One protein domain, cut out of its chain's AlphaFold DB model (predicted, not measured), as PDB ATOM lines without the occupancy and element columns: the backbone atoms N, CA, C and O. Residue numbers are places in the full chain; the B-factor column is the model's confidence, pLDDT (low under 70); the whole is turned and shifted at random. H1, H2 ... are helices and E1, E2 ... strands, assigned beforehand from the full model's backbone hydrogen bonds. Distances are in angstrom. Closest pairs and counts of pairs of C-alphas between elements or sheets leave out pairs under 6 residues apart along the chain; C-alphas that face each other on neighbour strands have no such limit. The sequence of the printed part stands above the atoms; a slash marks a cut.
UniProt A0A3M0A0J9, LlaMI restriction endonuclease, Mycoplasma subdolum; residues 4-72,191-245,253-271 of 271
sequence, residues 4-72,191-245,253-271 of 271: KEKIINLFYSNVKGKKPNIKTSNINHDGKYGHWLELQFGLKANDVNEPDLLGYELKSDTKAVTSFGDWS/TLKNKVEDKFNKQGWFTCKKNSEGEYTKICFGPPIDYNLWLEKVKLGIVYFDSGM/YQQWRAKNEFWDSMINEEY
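What this domain is: This is residues 4 to 72, 191 to 245 and 253 to 271 of the 271 residues of the protein "LlaMI restriction endonuclease" of Mycoplasma subdolum (UniProt A0A3M0A0J9). A three-stranded sheet, E1 E3 E4, with H1 and H2 over one face and H3 on the opposite face, is joined by a tight turn to a second small sheet, E2 E6 E5, which is strongly twisted and has H4 crossing E6 and E5. Short H5 grazes both sheets, and long loops run from H1 to H2 and from H2 to E1. The 143 printed residues hold five named helices and six named strands, in the order H1 H2 E1 E2 H3 E3 E4 H4 E5 E6 H5; the class is mixed, helices and strands. The first sheet is mixed, the second antiparallel. The whole is compact, with a radius of gyration of the C-alphas of 14.8 A, and spans 39 by 34 by 28 A.

Where its parts are: Find C-alpha 204 at (12.871, 40.051, 42.722); from there E3, residues 204 to 210, runs 20.6 A. Beside it look for E4, residues 216 to 222, 17.5 A long, and E1, residues 56 to 60. The other sheet holds E2, residues 65 to 70, E6, residues 254 to 259, 16.2 A long, and E5, residues 239 to 243. H1, residues 4 to 14, begins at C-alpha 4 (12.136, 34.599, 51.394) and is 15.2 A long. The other helices are H2, residues 32 to 40, H3, residues 192 to 200, H4, residues 227 to 235, and H5, residues 260 to 265, ending at C-alpha 265 (26.488, 41.841, 39.792).

How they stand to each other: Start at inner strand E3: E1 is parallel to it, with N 59 and O 206 2.8 A apart, and E4 forms a hairpin with it, with N 207 and O 220 2.9 A apart. H1 runs along the strands at a height over the sheet of 9.2 A, and its C-alpha 11 is 7.1 A from C-alpha 219 of E4. H2 is on the same face; the closest C-alphas of H2 and E1 are those of Gly 34 and Ser 60, 5.2 A apart. H1 and H2 only just touch, with 3 pairs of C-alphas within 8 A, the closest Asn 14 and Gln 40 at 5.6 A. In the other sheet, E6 is antiparallel to E2, N 68 to O 256 2.8 A, and to E5, N 240 to O 257 2.8 A. H4 runs across these strands at a height of 9.9 A, and touches H3 at a steep tilt of 67 degrees, opposite ways, closest at the C-alphas of Lys 193 and Tyr 227, 5.1 A. Every O i to N i+4 pair is within hydrogen-bond range in H1, H2, H4 and H5, and 4 of 5 in H3.

The domain as a whole: The C-alphas of Lys 23 and Asn 228 are the two farthest apart, 41.0 A. Residues 73 to 190 are not printed, with 10.2 A between C-alphas 72 and 191, nor are residues 246 to 252, with 5.6 A between C-alphas 245 and 253. The links H1 to H2 and H2 to E1 are long. The mean pLDDT of the printed part is 93.7, and residue 27 is under 70.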
ATOM      1  N   LYS A   4      10.715  34.898  51.617       96.88
ATOM      2  CA  LYS A   4      12.136  34.599  51.394       96.88
ATOM      3  C   LYS A   4      12.646  33.493  52.326       96.88
ATOM      4  O   LYS A   4      13.282  32.553  51.861       96.88
ATOM      5  N   GLU A   5      12.320  33.553  53.621       97.31
ATOM      6  CA  GLU A   5      12.702  32.513  54.592       97.31
ATOM      7  C   GLU A   5      12.142  31.135  54.213       97.31
ATOM      8  O   GLU A   5      12.830  30.128  54.369       97.31
ATOM      9  N   LYS A   6      10.923  31.069  53.657       97.62
ATOM     10  CA  LYS A   6      10.364  29.806  53.141       97.62
ATOM     11  C   LYS A   6      11.205  29.250  51.988       97.62
ATOM     12  O   LYS A   6      11.481  28.052  51.975       97.62
ATOM     13  N   ILE A   7      11.637  30.099  51.049       97.94
ATOM     14  CA  ILE A   7      12.500  29.693  49.925       97.94
ATOM     15  C   ILE A   7      13.855  29.191  50.443       97.94
ATOM     16  O   ILE A   7      14.317  28.130  50.023       97.94
ATOM     17  N   ILE A   8      14.467  29.903  51.390       98.31
ATOM     18  CA  ILE A   8      15.743  29.505  52.006       98.31
ATOM     19  C   ILE A   8      15.607  28.150  52.720       98.31
ATOM     20  O   ILE A   8      16.457  27.274  52.555       98.31
ATOM     21  N   ASN A   9      14.510  27.928  53.446       97.88
ATOM     22  CA  ASN A   9      14.245  26.643  54.096       97.88
ATOM     23  C   ASN A   9      14.109  25.505  53.075       97.88
ATOM     24  O   ASN A   9      14.727  24.454  53.247       97.88
ATOM     25  N   LEU A  10      13.377  25.722  51.975       97.81
ATOM     26  CA  LEU A  10      13.296  24.750  50.877       97.81
ATOM     27  C   LEU A  10      14.674  24.468  50.268       97.81
ATOM     28  O   LEU A  10      14.990  23.312  49.987       97.81
ATOM     29  N   PHE A  11      15.518  25.488  50.109       98.06
ATOM     30  CA  PHE A  11      16.884  25.306  49.630       98.06
ATOM     31  C   PHE A  11      17.699  24.400  50.564       98.06
ATOM     32  O   PHE A  11      18.270  23.414  50.094       98.06
ATOM     33  N   TYR A  12      17.719  24.668  51.872       98.31
ATOM     34  CA  TYR A  12      18.474  23.840  52.819       98.31
ATOM     35  C   TYR A  12      17.936  22.409  52.926       98.31
ATOM     36  O   TYR A  12      18.729  21.474  53.021       98.31
ATOM     37  N   SER A  13      16.616  22.210  52.864       97.44
ATOM     38  CA  SER A  13      16.020  20.868  52.930       97.44
ATOM     39  C   SER A  13      16.193  20.071  51.630       97.44
ATOM     40  O   SER A  13      16.476  18.869  51.655       97.44
ATOM     41  N   ASN A  14      16.031  20.724  50.475       97.44
ATOM     42  CA  ASN A  14      15.833  20.020  49.210       97.44
ATOM     43  C   ASN A  14      16.977  20.181  48.210       97.44
ATOM     44  O   ASN A  14      17.077  19.336  47.321       97.44
ATOM     45  N   VAL A  15      17.841  21.192  48.339       96.94
ATOM     46  CA  VAL A  15      18.806  21.574  47.290       96.94
ATOM     47  C   VAL A  15      20.258  21.572  47.777       96.94
ATOM     48  O   VAL A  15      21.119  21.030  47.080       96.94
ATOM     49  N   LYS A  16      20.545  22.153  48.947       97.56
ATOM     50  CA  LYS A  16      21.905  22.301  49.488       97.56
ATOM     51  C   LYS A  16      22.638  20.954  49.537       97.56
ATOM     52  O   LYS A  16      22.104  19.960  50.022       97.56
ATOM     53  N   GLY A  17      23.863  20.930  49.014       96.88
ATOM     54  CA  GLY A  17      24.729  19.749  48.969       96.88
ATOM     55  C   GLY A  17      24.343  18.702  47.918       96.88
ATOM     56  O   GLY A  17      25.000  17.673  47.819       96.88
ATOM     57  N   LYS A  18      23.293  18.924  47.113       95.81
ATOM     58  CA  LYS A  18      22.867  17.959  46.088       95.81
ATOM     59  C   LYS A  18      23.414  18.310  44.708       95.81
ATOM     60  O   LYS A  18      23.525  19.480  44.341       95.81
ATOM     61  N   LYS A  19      23.669  17.272  43.905       94.00
ATOM     62  CA  LYS A  19      23.928  17.370  42.458       94.00
ATOM     63  C   LYS A  19      22.629  17.105  41.684       94.00
ATOM     64  O   LYS A  19      21.894  16.184  42.055       94.00
ATOM     65  N   PRO A  20      22.338  17.846  40.598       90.56
ATOM     66  CA  PRO A  20      21.184  17.555  39.757       90.56
ATOM     67  C   PRO A  20      21.188  16.119  39.224       90.56
ATOM     68  O   PRO A  20      22.106  15.719  38.508       90.56
ATOM     69  N   ASN A  21      20.131  15.358  39.510       88.06
ATOM     70  CA  ASN A  21      19.922  14.049  38.900       88.06
ATOM     71  C   ASN A  21      19.014  14.185  37.672       88.06
ATOM     72  O   ASN A  21      17.802  14.339  37.796       88.06
ATOM     73  N   ILE A  22      19.615  14.103  36.486       84.62
ATOM     74  CA  ILE A  22      18.945  14.296  35.190       84.62
ATOM     75  C   ILE A  22      18.856  13.005  34.362       84.62
ATOM     76  O   ILE A  22      18.616  13.069  33.159       84.62
ATOM     77  N   LYS A  23      19.064  11.829  34.973       82.44
ATOM     78  CA  LYS A  23      19.149  10.538  34.257       82.44
ATOM     79  C   LYS A  23      17.892  10.187  33.455       82.44
ATOM     80  O   LYS A  23      17.995   9.522  32.434       82.44
ATOM     81  N   THR A  24      16.723  10.639  33.901       77.50
ATOM     82  CA  THR A  24      15.431  10.421  33.225       77.50
ATOM     83  C   THR A  24      15.051  11.554  32.269       77.50
ATOM     84  O   THR A  24      14.033  11.473  31.588       77.50
ATOM     85  N   SER A  25      15.845  12.626  32.214       77.12
ATOM     86  CA  SER A  25      15.597  13.754  31.317       77.12
ATOM     87  C   SER A  25      16.136  13.465  29.921       77.12
ATOM     88  O   SER A  25      17.172  12.817  29.765       77.12
ATOM     89  N   ASN A  26      15.486  14.023  28.897       75.00
ATOM     90  CA  ASN A  26      16.037  14.018  27.544       75.00
ATOM     91  C   ASN A  26      17.444  14.640  27.569       75.00
ATOM     92  O   ASN A  26      17.621  15.793  27.973       75.00
ATOM     93  N   ILE A  27      18.446  13.872  27.135       66.75
ATOM     94  CA  ILE A  27      19.851  14.282  27.185       66.75
ATOM     95  C   ILE A  27      20.109  15.571  26.393       66.75
ATOM     96  O   ILE A  27      20.955  16.363  26.810       66.75
ATOM     97  N   ASN A  28      19.313  15.821  25.349       70.94
ATOM     98  CA  ASN A  28      19.407  16.982  24.462       70.94
ATOM     99  C   ASN A  28      18.578  18.191  24.931       70.94
ATOM    100  O   ASN A  28      18.494  19.185  24.216       70.94
ATOM    101  N   HIS A  29      17.922  18.118  26.094       74.62
ATOM    102  CA  HIS A  29      17.163  19.246  26.625       74.62
ATOM    103  C   HIS A  29      18.065  20.165  27.457       74.62
ATOM    104  O   HIS A  29      18.408  19.842  28.597       74.62
ATOM    105  N   ASP A  30      18.413  21.330  26.909       72.12
ATOM    106  CA  ASP A  30      19.275  22.317  27.576       72.12
ATOM    107  C   ASP A  30      18.695  22.809  28.920       72.12
ATOM    108  O   ASP A  30      19.442  23.098  29.854       72.12
ATOM    109  N   GLY A  31      17.362  22.821  29.065       80.19
ATOM    110  CA  GLY A  31      16.657  23.261  30.278       80.19
ATOM    111  C   GLY A  31      16.549  22.221  31.404       80.19
ATOM    112  O   GLY A  31      15.973  22.512  32.449       80.19
ATOM    113  N   LYS A  32      17.086  21.004  31.237       84.75
ATOM    114  CA  LYS A  32      16.893  19.893  32.200       84.75
ATOM    115  C   LYS A  32      17.387  20.189  33.622       84.75
ATOM    116  O   LYS A  32      16.806  19.704  34.586       84.75
ATOM    117  N   TYR A  33      18.444  20.989  33.759       87.81
ATOM    118  CA  TYR A  33      18.973  21.371  35.071       87.81
ATOM    119  C   TYR A  33      18.070  22.369  35.798       87.81
ATOM    120  O   TYR A  33      17.932  22.267  37.014       87.81
ATOM    121  N   GLY A  34      17.451  23.291  35.055       88.94
ATOM    122  CA  GLY A  34      16.458  24.217  35.596       88.94
ATOM    123  C   GLY A  34      15.212  23.476  36.058       88.94
ATOM    124  O   GLY A  34      14.829  23.609  37.211       88.94
ATOM    125  N   HIS A  35      14.689  22.567  35.228       88.38
ATOM    126  CA  HIS A  35      13.539  21.735  35.598       88.38
ATOM    127  C   HIS A  35      13.804  20.890  36.853       88.38
ATOM    128  O   HIS A  35      12.936  20.751  37.710       88.38
ATOM    129  N   TRP A  36      15.008  20.318  36.994       92.56
ATOM    130  CA  TRP A  36      15.365  19.597  38.219       92.56
ATOM    131  C   TRP A  36      15.294  20.509  39.451       92.56
ATOM    132  O   TRP A  36      14.798  20.077  40.494       92.56
ATOM    133  N   LEU A  37      15.775  21.750  39.324       93.38
ATOM    134  CA  LEU A  37      15.798  22.726  40.410       93.38
ATOM    135  C   LEU A  37      14.381  23.181  40.773       93.38
ATOM    136  O   LEU A  37      14.032  23.150  41.949       93.38
ATOM    137  N   GLU A  38      13.554  23.506  39.778       93.62
ATOM    138  CA  GLU A  38      12.129  23.824  39.940       93.62
ATOM    139  C   GLU A  38      11.400  22.742  40.752       93.62
ATOM    140  O   GLU A  38      10.722  23.044  41.735       93.62
ATOM    141  N   LEU A  39      11.622  21.466  40.416       93.62
ATOM    142  CA  LEU A  39      11.035  20.340  41.146       93.62
ATOM    143  C   LEU A  39      11.469  20.291  42.619       93.62
ATOM    144  O   LEU A  39      10.660  19.928  43.470       93.62
ATOM    145  N   GLN A  40      12.711  20.672  42.947       95.25
ATOM    146  CA  GLN A  40      13.167  20.696  44.348       95.25
ATOM    147  C   GLN A  40      12.475  21.793  45.169       95.25
ATOM    148  O   GLN A  40      12.345  21.663  46.389       95.25
ATOM    149  N   PHE A  41      11.994  22.842  44.503       95.56
ATOM    150  CA  PHE A  41      11.171  23.897  45.091       95.56
ATOM    151  C   PHE A  41       9.662  23.601  45.014       95.56
ATOM    152  O   PHE A  41       8.854  24.445  45.394       95.56
ATOM    153  N   GLY A  42       9.263  22.405  44.559       93.69
ATOM    154  CA  GLY A  42       7.858  21.995  44.465       93.69
ATOM    155  C   GLY A  42       7.099  22.620  43.291       93.69
ATOM    156  O   GLY A  42       5.868  22.601  43.274       93.69
ATOM    157  N   LEU A  43       7.817  23.171  42.312       91.81
ATOM    158  CA  LEU A  43       7.232  23.862  41.170       91.81
ATOM    159  C   LEU A  43       6.836  22.879  40.068       91.81
ATOM    160  O   LEU A  43       7.493  21.864  39.827       91.81
ATOM    161  N   LYS A  44       5.743  23.206  39.373       87.00
ATOM    162  CA  LYS A  44       5.298  22.506  38.165       87.00
ATOM    163  C   LYS A  44       5.552  23.397  36.958       87.00
ATOM    164  O   LYS A  44       5.161  24.564  36.967       87.00
ATOM    165  N   ALA A  45       6.141  22.815  35.916       79.50
ATOM    166  CA  ALA A  45       6.354  23.503  34.650       79.50
ATOM    167  C   ALA A  45       5.026  24.057  34.110       79.50
ATOM    168  O   ALA A  45       4.040  23.327  33.981       79.50
ATOM    169  N   ASN A  46       5.017  25.348  33.802       81.00
ATOM    170  CA  ASN A  46       3.894  26.065  33.217       81.00
ATOM    171  C   ASN A  46       4.430  27.160  32.275       81.00
ATOM    172  O   ASN A  46       5.636  27.399  32.215       81.00
ATOM    173  N   ASP A  47       3.550  27.780  31.497       77.75
ATOM    174  CA  ASP A  47       3.878  28.848  30.545       77.75
ATOM    175  C   ASP A  47       3.375  30.230  31.003       77.75
ATOM    176  O   ASP A  47       3.259  31.160  30.197       77.75
ATOM    177  N   VAL A  48       3.089  30.384  32.299       85.06
ATOM    178  CA  VAL A  48       2.574  31.625  32.876       85.06
ATOM    179  C   VAL A  48       3.716  32.628  33.050       85.06
ATOM    180  O   VAL A  48       4.791  32.318  33.559       85.06
ATOM    181  N   ASN A  49       3.493  33.870  32.617       89.62
ATOM    182  CA  ASN A  49       4.467  34.948  32.783       89.62
ATOM    183  C   ASN A  49       4.298  35.620  34.155       89.62
ATOM    184  O   ASN A  49       3.832  36.760  34.224       89.62
ATOM    185  N   GLU A  50       4.658  34.884  35.201       93.31
ATOM    186  CA  GLU A  50       4.640  35.267  36.617       93.31
ATOM    187  C   GLU A  50       5.915  34.739  37.307       93.31
ATOM    188  O   GLU A  50       6.628  33.931  36.696       93.31
ATOM    189  N   PRO A  51       6.245  35.210  38.526       93.81
ATOM    190  CA  PRO A  51       7.398  34.725  39.270       93.81
ATOM    191  C   PRO A  51       7.146  33.291  39.736       93.81
ATOM    192  O   PRO A  51       6.032  32.952  40.142       93.81
ATOM    193  N   ASP A  52       8.185  32.465  39.727       93.69
ATOM    194  CA  ASP A  52       8.045  31.032  39.980       93.69
ATOM    195  C   ASP A  52       7.575  30.687  41.403       93.69
ATOM    196  O   ASP A  52       6.748  29.792  41.577       93.69
ATOM    197  N   LEU A  53       8.082  31.375  42.437       95.88
ATOM    198  CA  LEU A  53       7.789  31.027  43.829       95.88
ATOM    199  C   LEU A  53       7.659  32.258  44.727       95.88
ATOM    200  O   LEU A  53       8.615  33.000  44.928       95.88
ATOM    201  N   LEU A  54       6.480  32.431  45.335       95.81
ATOM    202  CA  LEU A  54       6.214  33.447  46.366       95.81
ATOM    203  C   LEU A  54       6.652  34.873  45.965       95.81
ATOM    204  O   LEU A  54       7.193  35.630  46.768       95.81
ATOM    205  N   GLY A  55       6.445  35.232  44.695       95.81
ATOM    206  CA  GLY A  55       6.824  36.540  44.154       95.81
ATOM    207  C   GLY A  55       8.285  36.664  43.708       95.81
ATOM    208  O   GLY A  55       8.668  37.743  43.260       95.81
ATOM    209  N   TYR A  56       9.083  35.597  43.790       97.81
ATOM    210  CA  TYR A  56      10.442  35.550  43.260       97.81
ATOM    211  C   TYR A  56      10.537  34.669  42.013       97.81
ATOM    212  O   TYR A  56      10.016  33.554  41.979       97.81
ATOM    213  N   GLU A  57      11.260  35.154  41.010       97.62
ATOM    214  CA  GLU A  57      11.640  34.374  39.832       97.62
ATOM    215  C   GLU A  57      12.861  33.491  40.123       97.62
ATOM    216  O   GLU A  57      13.895  33.994  40.568       97.62
ATOM    217  N   LEU A  58      12.786  32.198  39.813       96.44
ATOM    218  CA  LEU A  58      13.899  31.266  39.933       96.44
ATOM    219  C   LEU A  58      14.722  31.246  38.644       96.44
ATOM    220  O   LEU A  58      14.255  30.874  37.569       96.44
ATOM    221  N   LYS A  59      16.015  31.553  38.754       94.38
ATOM    222  CA  LYS A  59      16.978  31.385  37.663       94.38
ATOM    223  C   LYS A  59      17.952  30.257  37.944       94.38
ATOM    224  O   LYS A  59      18.439  30.061  39.054       94.38
ATOM    225  N   SER A  60      18.259  29.506  36.895       87.75
ATOM    226  CA  SER A  60      19.253  28.438  36.948       87.75
ATOM    227  C   SER A  60      20.661  29.012  36.838       87.75
ATOM    228  O   SER A  60      20.910  29.843  35.970       87.75
ATOM    229  N   ASP A  61      21.595  28.487  37.624       82.19
ATOM    230  CA  ASP A  61      23.021  28.763  37.447       82.19
ATOM    231  C   ASP A  61      23.532  28.036  36.194       82.19
ATOM    232  O   ASP A  61      23.755  26.814  36.180       82.19
ATOM    233  N   THR A  62      23.597  28.778  35.089       83.19
ATOM    234  CA  THR A  62      24.114  28.303  33.801       83.19
ATOM    235  C   THR A  62      25.608  28.609  33.678       83.19
ATOM    236  O   THR A  62      26.201  29.248  34.536       83.19
ATOM    237  N   LYS A  63      26.256  28.170  32.593       81.44
ATOM    238  CA  LYS A  63      27.701  28.399  32.419       81.44
ATOM    239  C   LYS A  63      28.083  29.814  31.980       81.44
ATOM    240  O   LYS A  63      29.225  30.196  32.184       81.44
ATOM    241  N   ALA A  64      27.197  30.540  31.297       88.25
ATOM    242  CA  ALA A  64      27.589  31.788  30.634       88.25
ATOM    243  C   ALA A  64      26.465  32.817  30.507       88.25
ATOM    244  O   ALA A  64      26.726  34.015  30.556       88.25
ATOM    245  N   VAL A  65      25.228  32.372  30.278       92.88
ATOM    246  CA  VAL A  65      24.121  33.254  29.905       92.88
ATOM    247  C   VAL A  65      22.843  32.796  30.581       92.88
ATOM    248  O   VAL A  65      22.494  31.613  30.529       92.88
ATOM    249  N   THR A  66      22.110  33.750  31.141       93.69
ATOM    250  CA  THR A  66      20.810  33.524  31.769       93.69
ATOM    251  C   THR A  66      19.750  34.368  31.068       93.69
ATOM    252  O   THR A  66      19.974  35.530  30.712       93.69
ATOM    253  N   SER A  67      18.603  33.745  30.796       94.00
ATOM    254  CA  SER A  67      17.506  34.348  30.036       94.00
ATOM    255  C   SER A  67      16.502  35.019  30.968       94.00
ATOM    256  O   SER A  67      16.108  34.445  31.986       94.00
ATOM    257  N   PHE A  68      16.037  36.205  30.587       96.00
ATOM    258  CA  PHE A  68      14.856  36.829  31.172       96.00
ATOM    259  C   PHE A  68      13.597  36.056  30.780       96.00
ATOM    260  O   PHE A  68      12.779  35.730  31.640       96.00
ATOM    261  N   GLY A  69      13.494  35.689  29.501       93.94
ATOM    262  CA  GLY A  69      12.380  34.912  28.973       93.94
ATOM    263  C   GLY A  69      12.403  34.766  27.452       93.94
ATOM    264  O   GLY A  69      13.181  35.415  26.749       93.94
ATOM    265  N   ASP A  70      11.519  33.896  26.957       93.75
ATOM    266  CA  ASP A  70      11.181  33.764  25.537       93.75
ATOM    267  C   ASP A  70      10.015  34.699  25.203       93.75
ATOM    268  O   ASP A  70       8.842  34.385  25.425       93.75
ATOM    269  N   TRP A  71      10.328  35.892  24.718       95.00
ATOM    270  CA  TRP A  71       9.349  36.925  24.434       95.00
ATOM    271  C   TRP A  71       9.376  37.273  22.957       95.00
ATOM    272  O   TRP A  71      10.138  38.121  22.500       95.00
ATOM    273  N   SER A  72       8.494  36.620  22.204       94.00
ATOM    274  CA  SER A  72       8.269  36.937  20.795       94.00
ATOM    275  C   SER A  72       7.740  38.353  20.589       94.00
ATOM    276  O   SER A  72       6.991  38.860  21.422       94.00
ATOM    277  N   THR A 191       2.748  43.405  26.618       97.56
ATOM    278  CA  THR A 191       3.842  44.342  26.319       97.56
ATOM    279  C   THR A 191       5.146  43.848  26.956       97.56
ATOM    280  O   THR A 191       5.117  42.983  27.840       97.56
ATOM    281  N   LEU A 192       6.301  44.379  26.542       98.00
ATOM    282  CA  LEU A 192       7.571  44.074  27.208       98.00
ATOM    283  C   LEU A 192       7.559  44.501  28.674       98.00
ATOM    284  O   LEU A 192       8.037  43.740  29.514       98.00
ATOM    285  N   LYS A 193       6.952  45.650  28.993       98.50
ATOM    286  CA  LYS A 193       6.793  46.100  30.376       98.50
ATOM    287  C   LYS A 193       6.094  45.052  31.228       98.50
ATOM    288  O   LYS A 193       6.641  44.640  32.244       98.50
ATOM    289  N   ASN A 194       4.929  44.568  30.792       97.56
ATOM    290  CA  ASN A 194       4.213  43.536  31.543       97.56
ATOM    291  C   ASN A 194       5.020  42.235  31.618       97.56
ATOM    292  O   ASN A 194       5.082  41.613  32.671       97.56
ATOM    293  N   LYS A 195       5.695  41.840  30.533       97.38
ATOM    294  CA  LYS A 195       6.529  40.630  30.524       97.38
ATOM    295  C   LYS A 195       7.645  40.670  31.571       97.38
ATOM    296  O   LYS A 195       7.826  39.685  32.285       97.38
ATOM    297  N   VAL A 196       8.351  41.796  31.671       98.12
ATOM    298  CA  VAL A 196       9.415  42.019  32.659       98.12
ATOM    299  C   VAL A 196       8.826  42.131  34.064       98.12
ATOM    300  O   VAL A 196       9.203  41.369  34.951       98.12
ATOM    301  N   GLU A 197       7.882  43.044  34.272       98.25
ATOM    302  CA  GLU A 197       7.443  43.419  35.616       98.25
ATOM    303  C   GLU A 197       6.570  42.361  36.289       98.25
ATOM    304  O   GLU A 197       6.653  42.179  37.505       98.25
ATOM    305  N   ASP A 198       5.779  41.612  35.519       97.00
ATOM    306  CA  ASP A 198       4.993  40.519  36.086       97.00
ATOM    307  C   ASP A 198       5.898  39.410  36.625       97.00
ATOM    308  O   ASP A 198       5.528  38.765  37.598       97.00
ATOM    309  N   LYS A 199       7.086  39.220  36.034       95.88
ATOM    310  CA  LYS A 199       8.005  38.125  36.366       95.88
ATOM    311  C   LYS A 199       9.080  38.529  37.375       95.88
ATOM    312  O   LYS A 199       9.371  37.770  38.286       95.88
ATOM    313  N   PHE A 200       9.633  39.733  37.252       97.69
ATOM    314  CA  PHE A 200      10.794  40.160  38.039       97.69
ATOM    315  C   PHE A 200      10.526  41.326  38.989       97.69
ATOM    316  O   PHE A 200      11.359  41.581  39.850       97.69
ATOM    317  N   ASN A 201       9.404  42.044  38.868       97.56
ATOM    318  CA  ASN A 201       9.154  43.270  39.640       97.56
ATOM    319  C   ASN A 201       8.174  43.068  40.808       97.56
ATOM    320  O   ASN A 201       7.423  43.974  41.167       97.56
ATOM    321  N   LYS A 202       8.118  41.851  41.363       96.69
ATOM    322  CA  LYS A 202       7.351  41.556  42.583       96.69
ATOM    323  C   LYS A 202       8.271  41.619  43.795       96.69
ATOM    324  O   LYS A 202       8.387  42.675  44.402       96.69
ATOM    325  N   GLN A 203       8.953  40.522  44.107       97.38
ATOM    326  CA  GLN A 203       9.940  40.468  45.190       97.38
ATOM    327  C   GLN A 203      11.385  40.382  44.674       97.38
ATOM    328  O   GLN A 203      12.324  40.527  45.451       97.38
ATOM    329  N   GLY A 204      11.569  40.190  43.363       97.44
ATOM    330  CA  GLY A 204      12.871  40.051  42.722       97.44
ATOM    331  C   GLY A 204      13.067  38.667  42.134       97.44
ATOM    332  O   GLY A 204      12.142  38.062  41.585       97.44
ATOM    333  N   TRP A 205      14.291  38.174  42.224       98.06
ATOM    334  CA  TRP A 205      14.676  36.884  41.673       98.06
ATOM    335  C   TRP A 205      15.688  36.203  42.586       98.06
ATOM    336  O   TRP A 205      16.297  36.833  43.454       98.06
ATOM    337  N   PHE A 206      15.860  34.905  42.389       98.06
ATOM    338  CA  PHE A 206      16.840  34.118  43.112       98.06
ATOM    339  C   PHE A 206      17.477  33.065  42.216       98.06
ATOM    340  O   PHE A 206      16.936  32.666  41.183       98.06
ATOM    341  N   THR A 207      18.653  32.604  42.618       97.38
ATOM    342  CA  THR A 207      19.363  31.509  41.963       97.38
ATOM    343  C   THR A 207      20.116  30.675  42.991       97.38
ATOM    344  O   THR A 207      20.355  31.122  44.110       97.38
ATOM    345  N   CYS A 208      20.507  29.461  42.615       96.94
ATOM    346  CA  CYS A 208      21.306  28.582  43.460       96.94
ATOM    347  C   CYS A 208      22.656  28.321  42.791       96.94
ATOM    348  O   CYS A 208      22.690  27.792  41.679       96.94
ATOM    349  N   LYS A 209      23.759  28.638  43.472       95.50
ATOM    350  CA  LYS A 209      25.123  28.500  42.944       95.50
ATOM    351  C   LYS A 209      25.722  27.141  43.254       95.50
ATOM    352  O   LYS A 209      25.461  26.571  44.319       95.50
ATOM    353  N   LYS A 210      26.533  26.632  42.325       94.25
ATOM    354  CA  LYS A 210      27.243  25.356  42.476       94.25
ATOM    355  C   LYS A 210      28.721  25.546  42.804       94.25
ATOM    356  O   LYS A 210      29.338  26.514  42.374       94.25
ATOM    357  N   ASN A 211      29.302  24.587  43.520       93.56
ATOM    358  CA  ASN A 211      30.756  24.442  43.603       93.56
ATOM    359  C   ASN A 211      31.331  23.778  42.333       93.56
ATOM    360  O   ASN A 211      30.598  23.374  41.425       93.56
ATOM    361  N   SER A 212      32.657  23.634  42.285       92.19
ATOM    362  CA  SER A 212      33.384  22.969  41.192       92.19
ATOM    363  C   SER A 212      32.975  21.508  40.978       92.19
ATOM    364  O   SER A 212      33.115  20.988  39.873       92.19
ATOM    365  N   GLU A 213      32.425  20.852  42.000       92.44
ATOM    366  CA  GLU A 213      31.936  19.475  41.928       92.44
ATOM    367  C   GLU A 213      30.486  19.359  41.429       92.44
ATOM    368  O   GLU A 213      29.973  18.246  41.254       92.44
ATOM    369  N   GLY A 214      29.820  20.494  41.192       91.44
ATOM    370  CA  GLY A 214      28.443  20.574  40.708       91.44
ATOM    371  C   GLY A 214      27.370  20.485  41.797       91.44
ATOM    372  O   GLY A 214      26.195  20.318  41.459       91.44
ATOM    373  N   GLU A 215      27.746  20.584  43.073       95.06
ATOM    374  CA  GLU A 215      26.820  20.602  44.211       95.06
ATOM    375  C   GLU A 215      26.339  22.014  44.487       95.06
ATOM    376  O   GLU A 215      27.141  22.946  44.497       95.06
ATOM    377  N   TYR A 216      25.046  22.179  44.763       96.38
ATOM    378  CA  TYR A 216      24.531  23.482  45.166       96.38
ATOM    379  C   TYR A 216      25.023  23.859  46.562       96.38
ATOM    380  O   TYR A 216      24.738  23.174  47.546       96.38
ATOM    381  N   THR A 217      25.732  24.978  46.657       97.12
ATOM    382  CA  THR A 217      26.348  25.449  47.898       97.12
ATOM    383  C   THR A 217      25.772  26.753  48.399       97.12
ATOM    384  O   THR A 217      25.947  27.024  49.580       97.12
ATOM    385  N   LYS A 218      25.087  27.549  47.581       97.00
ATOM    386  CA  LYS A 218      24.487  28.806  48.037       97.00
ATOM    387  C   LYS A 218      23.161  29.078  47.353       97.00
ATOM    388  O   LYS A 218      22.973  28.652  46.209       97.00
ATOM    389  N   ILE A 219      22.296  29.822  48.028       98.31
ATOM    390  CA  ILE A 219      21.160  30.511  47.421       98.31
ATOM    391  C   ILE A 219      21.423  32.018  47.452       98.31
ATOM    392  O   ILE A 219      21.859  32.566  48.462       98.31
ATOM    393  N   CYS A 220      21.186  32.674  46.325       98.31
ATOM    394  CA  CYS A 220      21.465  34.085  46.116       98.31
ATOM    395  C   CYS A 220      20.184  34.794  45.687       98.31
ATOM    396  O   CYS A 220      19.425  34.243  44.886       98.31
ATOM    397  N   PHE A 221      19.975  36.014  46.169       98.50
ATOM    398  CA  PHE A 221      18.840  36.854  45.795       98.50
ATOM    399  C   PHE A 221      19.322  38.135  45.122       98.50
ATOM    400  O   PHE A 221      20.393  38.654  45.441       98.50
ATOM    401  N   GLY A 222      18.516  38.625  44.184       98.06
ATOM    402  CA  GLY A 222      18.679  39.940  43.584       98.06
ATOM    403  C   GLY A 222      17.373  40.738  43.629       98.06
ATOM    404  O   GLY A 222      16.288  40.163  43.795       98.06
ATOM    405  N   PRO A 223      17.459  42.070  43.491       98.06
ATOM    406  CA  PRO A 223      16.325  42.961  43.684       98.06
ATOM    407  C   PRO A 223      15.289  42.837  42.552       98.06
ATOM    408  O   PRO A 223      15.589  42.284  41.486       98.06
ATOM    409  N   PRO A 224      14.079  43.396  42.753       98.19
ATOM    410  CA  PRO A 224      13.110  43.616  41.688       98.19
ATOM    411  C   PRO A 224      13.709  44.308  40.459       98.19
ATOM    412  O   PRO A 224      14.523  45.224  40.582       98.19
ATOM    413  N   ILE A 225      13.292  43.872  39.269       98.38
ATOM    414  CA  ILE A 225      13.708  44.467  37.993       98.38
ATOM    415  C   ILE A 225      12.475  45.045  37.310       98.38
ATOM    416  O   ILE A 225      11.625  44.295  36.824       98.38
ATOM    417  N   ASP A 226      12.395  46.373  37.254       98.56
ATOM    418  CA  ASP A 226      11.361  47.071  36.498       98.56
ATOM    419  C   ASP A 226      11.714  47.202  35.006       98.56
ATOM    420  O   ASP A 226      12.825  46.889  34.555       98.56
ATOM    421  N   TYR A 227      10.747  47.663  34.214       98.56
ATOM    422  CA  TYR A 227      10.942  47.786  32.775       98.56
ATOM    423  C   TYR A 227      11.969  48.855  32.379       98.56
ATOM    424  O   TYR A 227      12.682  48.670  31.394       98.56
ATOM    425  N   ASN A 228      12.084  49.954  33.131       98.44
ATOM    426  CA  ASN A 228      13.020  51.031  32.803       98.44
ATOM    427  C   ASN A 228      14.466  50.580  33.011       98.44
ATOM    428  O   ASN A 228      15.300  50.768  32.124       98.44
ATOM    429  N   LEU A 229      14.749  49.935  34.145       98.25
ATOM    430  CA  LEU A 229      16.045  49.332  34.423       98.25
ATOM    431  C   LEU A 229      16.394  48.319  33.334       98.25
ATOM    432  O   LEU A 229      17.487  48.376  32.771       98.25
ATOM    433  N   TRP A 230      15.462  47.419  33.009       98.62
ATOM    434  CA  TRP A 230      15.667  46.421  31.964       98.62
ATOM    435  C   TRP A 230      15.976  47.065  30.603       98.62
ATOM    436  O   TRP A 230      16.952  46.685  29.951       98.62
ATOM    437  N   LEU A 231      15.207  48.081  30.198       98.56
ATOM    438  CA  LEU A 231      15.374  48.772  28.919       98.56
ATOM    439  C   LEU A 231      16.705  49.534  28.837       98.56
ATOM    440  O   LEU A 231      17.366  49.488  27.798       98.56
ATOM    441  N   GLU A 232      17.150  50.164  29.927       98.38
ATOM    442  CA  GLU A 232      18.483  50.775  30.003       98.38
ATOM    443  C   GLU A 232      19.590  49.728  29.800       98.38
ATOM    444  O   GLU A 232      20.549  49.960  29.059       98.38
ATOM    445  N   LYS A 233      19.447  48.522  30.366       98.50
ATOM    446  CA  LYS A 233      20.409  47.438  30.108       98.50
ATOM    447  C   LYS A 233      20.342  46.914  28.671       98.50
ATOM    448  O   LYS A 233      21.385  46.512  28.152       98.50
ATOM    449  N   VAL A 234      19.181  46.958  28.011       98.31
ATOM    450  CA  VAL A 234      19.073  46.667  26.569       98.31
ATOM    451  C   VAL A 234      19.801  47.718  25.739       98.31
ATOM    452  O   VAL A 234      20.582  47.371  24.854       98.31
ATOM    453  N   LYS A 235      19.600  49.000  26.052       97.81
ATOM    454  CA  LYS A 235      20.248  50.130  25.373       97.81
ATOM    455  C   LYS A 235      21.774  50.041  25.428       97.81
ATOM    456  O   LYS A 235      22.440  50.350  24.444       97.81
ATOM    457  N   LEU A 236      22.311  49.573  26.557       97.31
ATOM    458  CA  LEU A 236      23.744  49.338  26.770       97.31
ATOM    459  C   LEU A 236      24.262  48.028  26.144       97.31
ATOM    460  O   LEU A 236      25.461  47.765  26.195       97.31
ATOM    461  N   GLY A 237      23.387  47.181  25.593       97.00
ATOM    462  CA  GLY A 237      23.748  45.869  25.046       97.00
ATOM    463  C   GLY A 237      24.117  44.815  26.098       97.00
ATOM    464  O   GLY A 237      24.625  43.753  25.741       97.00
ATOM    465  N   ILE A 238      23.862  45.090  27.382       97.88
ATOM    466  CA  ILE A 238      24.064  44.144  28.490       97.88
ATOM    467  C   ILE A 238      22.980  43.066  28.445       97.88
ATOM    468  O   ILE A 238      23.277  41.871  28.511       97.88
ATOM    469  N   VAL A 239      21.727  43.503  28.296       98.31
ATOM    470  CA  VAL A 239      20.619  42.634  27.906       98.31
ATOM    471  C   VAL A 239      20.539  42.657  26.388       98.31
ATOM    472  O   VAL A 239      20.501  43.720  25.774       98.31
ATOM    473  N   TYR A 240      20.516  41.491  25.763       97.44
ATOM    474  CA  TYR A 240      20.509  41.374  24.315       97.44
ATOM    475  C   TYR A 240      19.447  40.393  23.840       97.44
ATOM    476  O   TYR A 240      19.051  39.454  24.535       97.44
ATOM    477  N   PHE A 241      18.994  40.643  22.620       97.81
ATOM    478  CA  PHE A 241      18.088  39.773  21.900       97.81
ATOM    479  C   PHE A 241      18.869  38.658  21.205       97.81
ATOM    480  O   PHE A 241      19.863  38.907  20.517       97.81
ATOM    481  N   ASP A 242      18.399  37.431  21.377       95.81
ATOM    482  CA  ASP A 242      18.938  36.240  20.741       95.81
ATOM    483  C   ASP A 242      17.792  35.426  20.148       95.81
ATOM    484  O   ASP A 242      16.871  35.007  20.854       95.81
ATOM    485  N   SER A 243      17.845  35.210  18.840       95.56
ATOM    486  CA  SER A 243      16.809  34.487  18.122       95.56
ATOM    487  C   SER A 243      17.289  33.091  17.739       95.56
ATOM    488  O   SER A 243      18.333  32.904  17.111       95.56
ATOM    489  N   GLY A 244      16.501  32.088  18.119       93.25
ATOM    490  CA  GLY A 244      16.637  30.698  17.692       93.25
ATOM    491  C   GLY A 244      15.683  30.334  16.553       93.25
ATOM    492  O   GLY A 244      15.464  29.148  16.301       93.25
ATOM    493  N   MET A 245      15.089  31.323  15.879       95.12
ATOM    494  CA  MET A 245      14.076  31.101  14.852       95.12
ATOM    495  C   MET A 245      14.695  30.429  13.626       95.12
ATOM    496  O   MET A 245      15.657  30.931  13.044       95.12
ATOM    497  N   TYR A 253      11.671  30.956  19.384       90.88
ATOM    498  CA  TYR A 253      12.769  31.143  20.343       90.88
ATOM    499  C   TYR A 253      13.338  32.564  20.373       90.88
ATOM    500  O   TYR A 253      14.453  32.801  19.918       90.88
ATOM    501  N   GLN A 254      12.569  33.508  20.907       94.38
ATOM    502  CA  GLN A 254      12.892  34.934  20.901       94.38
ATOM    503  C   GLN A 254      13.341  35.364  22.284       94.38
ATOM    504  O   GLN A 254      12.556  35.813  23.114       94.38
ATOM    505  N   GLN A 255      14.614  35.141  22.555       95.75
ATOM    506  CA  GLN A 255      15.138  35.155  23.902       95.75
ATOM    507  C   GLN A 255      15.731  36.520  24.227       95.75
ATOM    508  O   GLN A 255      16.499  37.078  23.445       95.75
ATOM    509  N   TRP A 256      15.416  37.023  25.413       97.81
ATOM    510  CA  TRP A 256      16.081  38.189  25.988       97.81
ATOM    511  C   TRP A 256      17.025  37.718  27.074       97.81
ATOM    512  O   TRP A 256      16.597  37.077  28.032       97.81
ATOM    513  N   ARG A 257      18.318  37.974  26.907       96.88
ATOM    514  CA  ARG A 257      19.375  37.317  27.678       96.88
ATOM    515  C   ARG A 257      20.384  38.323  28.193       96.88
ATOM    516  O   ARG A 257      20.579  39.366  27.585       96.88
ATOM    517  N   ALA A 258      21.053  37.982  29.283       97.44
ATOM    518  CA  ALA A 258      22.254  38.670  29.728       97.44
ATOM    519  C   ALA A 258      23.290  37.639  30.162       97.44
ATOM    520  O   ALA A 258      22.944  36.516  30.553       97.44
ATOM    521  N   LYS A 259      24.567  38.011  30.076       96.75
ATOM    522  CA  LYS A 259      25.628  37.150  30.587       96.75
ATOM    523  C   LYS A 259      25.536  37.029  32.109       96.75
ATOM    524  O   LYS A 259      24.994  37.917  32.769       96.75
ATOM    525  N   ASN A 260      26.058  35.942  32.666       94.75
ATOM    526  CA  ASN A 260      25.952  35.683  34.101       94.75
ATOM    527  C   ASN A 260      26.665  36.737  34.950       94.75
ATOM    528  O   ASN A 260      26.186  37.016  36.038       94.75
ATOM    529  N   GLU A 261      27.692  37.415  34.431       95.69
ATOM    530  CA  GLU A 261      28.348  38.518  35.141       95.69
ATOM    531  C   GLU A 261      27.363  39.646  35.486       95.69
ATOM    532  O   GLU A 261      27.466  40.250  36.549       95.69
ATOM    533  N   PHE A 262      26.372  39.911  34.623       96.75
ATOM    534  CA  PHE A 262      25.323  40.883  34.930       96.75
ATOM    535  C   PHE A 262      24.416  40.393  36.064       96.75
ATOM    536  O   PHE A 262      24.158  41.141  37.001       96.75
ATOM    537  N   TRP A 263      23.949  39.146  35.995       96.88
ATOM    538  CA  TRP A 263      23.097  38.569  37.038       96.88
ATOM    539  C   TRP A 263      23.826  38.512  38.381       96.88
ATOM    540  O   TRP A 263      23.269  38.918  39.394       96.88
ATOM    541  N   ASP A 264      25.092  38.108  38.370       96.31
ATOM    542  CA  ASP A 264      25.928  38.028  39.563       96.31
ATOM    543  C   ASP A 264      26.186  39.418  40.158       96.31
ATOM    544  O   ASP A 264      26.119  39.583  41.371       96.31
ATOM    545  N   SER A 265      26.362  40.450  39.321       96.44
ATOM    546  CA  SER A 265      26.488  41.841  39.792       96.44
ATOM    547  C   SER A 265      25.224  42.400  40.458       96.44
ATOM    548  O   SER A 265      25.296  43.413  41.149       96.44
ATOM    549  N   MET A 266      24.069  41.765  40.236       97.19
ATOM    550  CA  MET A 266      22.782  42.150  40.818       97.19
ATOM    551  C   MET A 266      22.472  41.389  42.117       97.19
ATOM    552  O   MET A 266      21.458  41.687  42.749       97.19
ATOM    553  N   ILE A 267      23.297  40.413  42.518       97.75
ATOM    554  CA  ILE A 267      23.119  39.685  43.779       97.75
ATOM    555  C   ILE A 267      23.421  40.631  44.943       97.75
ATOM    556  O   ILE A 267      24.486  41.242  44.998       97.75
ATOM    557  N   ASN A 268      22.486  40.739  45.886       96.69
ATOM    558  CA  ASN A 268      22.640  41.561  47.087       96.69
ATOM    559  C   ASN A 268      22.579  40.756  48.394       96.69
ATOM    560  O   ASN A 268      22.948  41.285  49.441       96.69
ATOM    561  N   GLU A 269      22.147  39.492  48.349       97.75
ATOM    562  CA  GLU A 269      22.043  38.611  49.516       97.75
ATOM    563  C   GLU A 269      22.455  37.173  49.152       97.75
ATOM    564  O   GLU A 269      22.072  36.660  48.096       97.75
ATOM    565  N   GLU A 270      23.204  36.505  50.038       97.62
ATOM    566  CA  GLU A 270      23.663  35.115  49.884       97.62
ATOM    567  C   GLU A 270      23.483  34.316  51.187       97.62
ATOM    568  O   GLU A 270      23.772  34.833  52.269       97.62
ATOM    569  N   TYR A 271      23.071  33.046  51.071       96.94
ATOM    570  CA  TYR A 271      22.855  32.106  52.184       96.94
ATOM    571  C   TYR A 271      23.346  30.681  51.861       96.94
ATOM    572  O   TYR A 271      23.352  30.296  50.666       96.94
TER     573      TYR A 271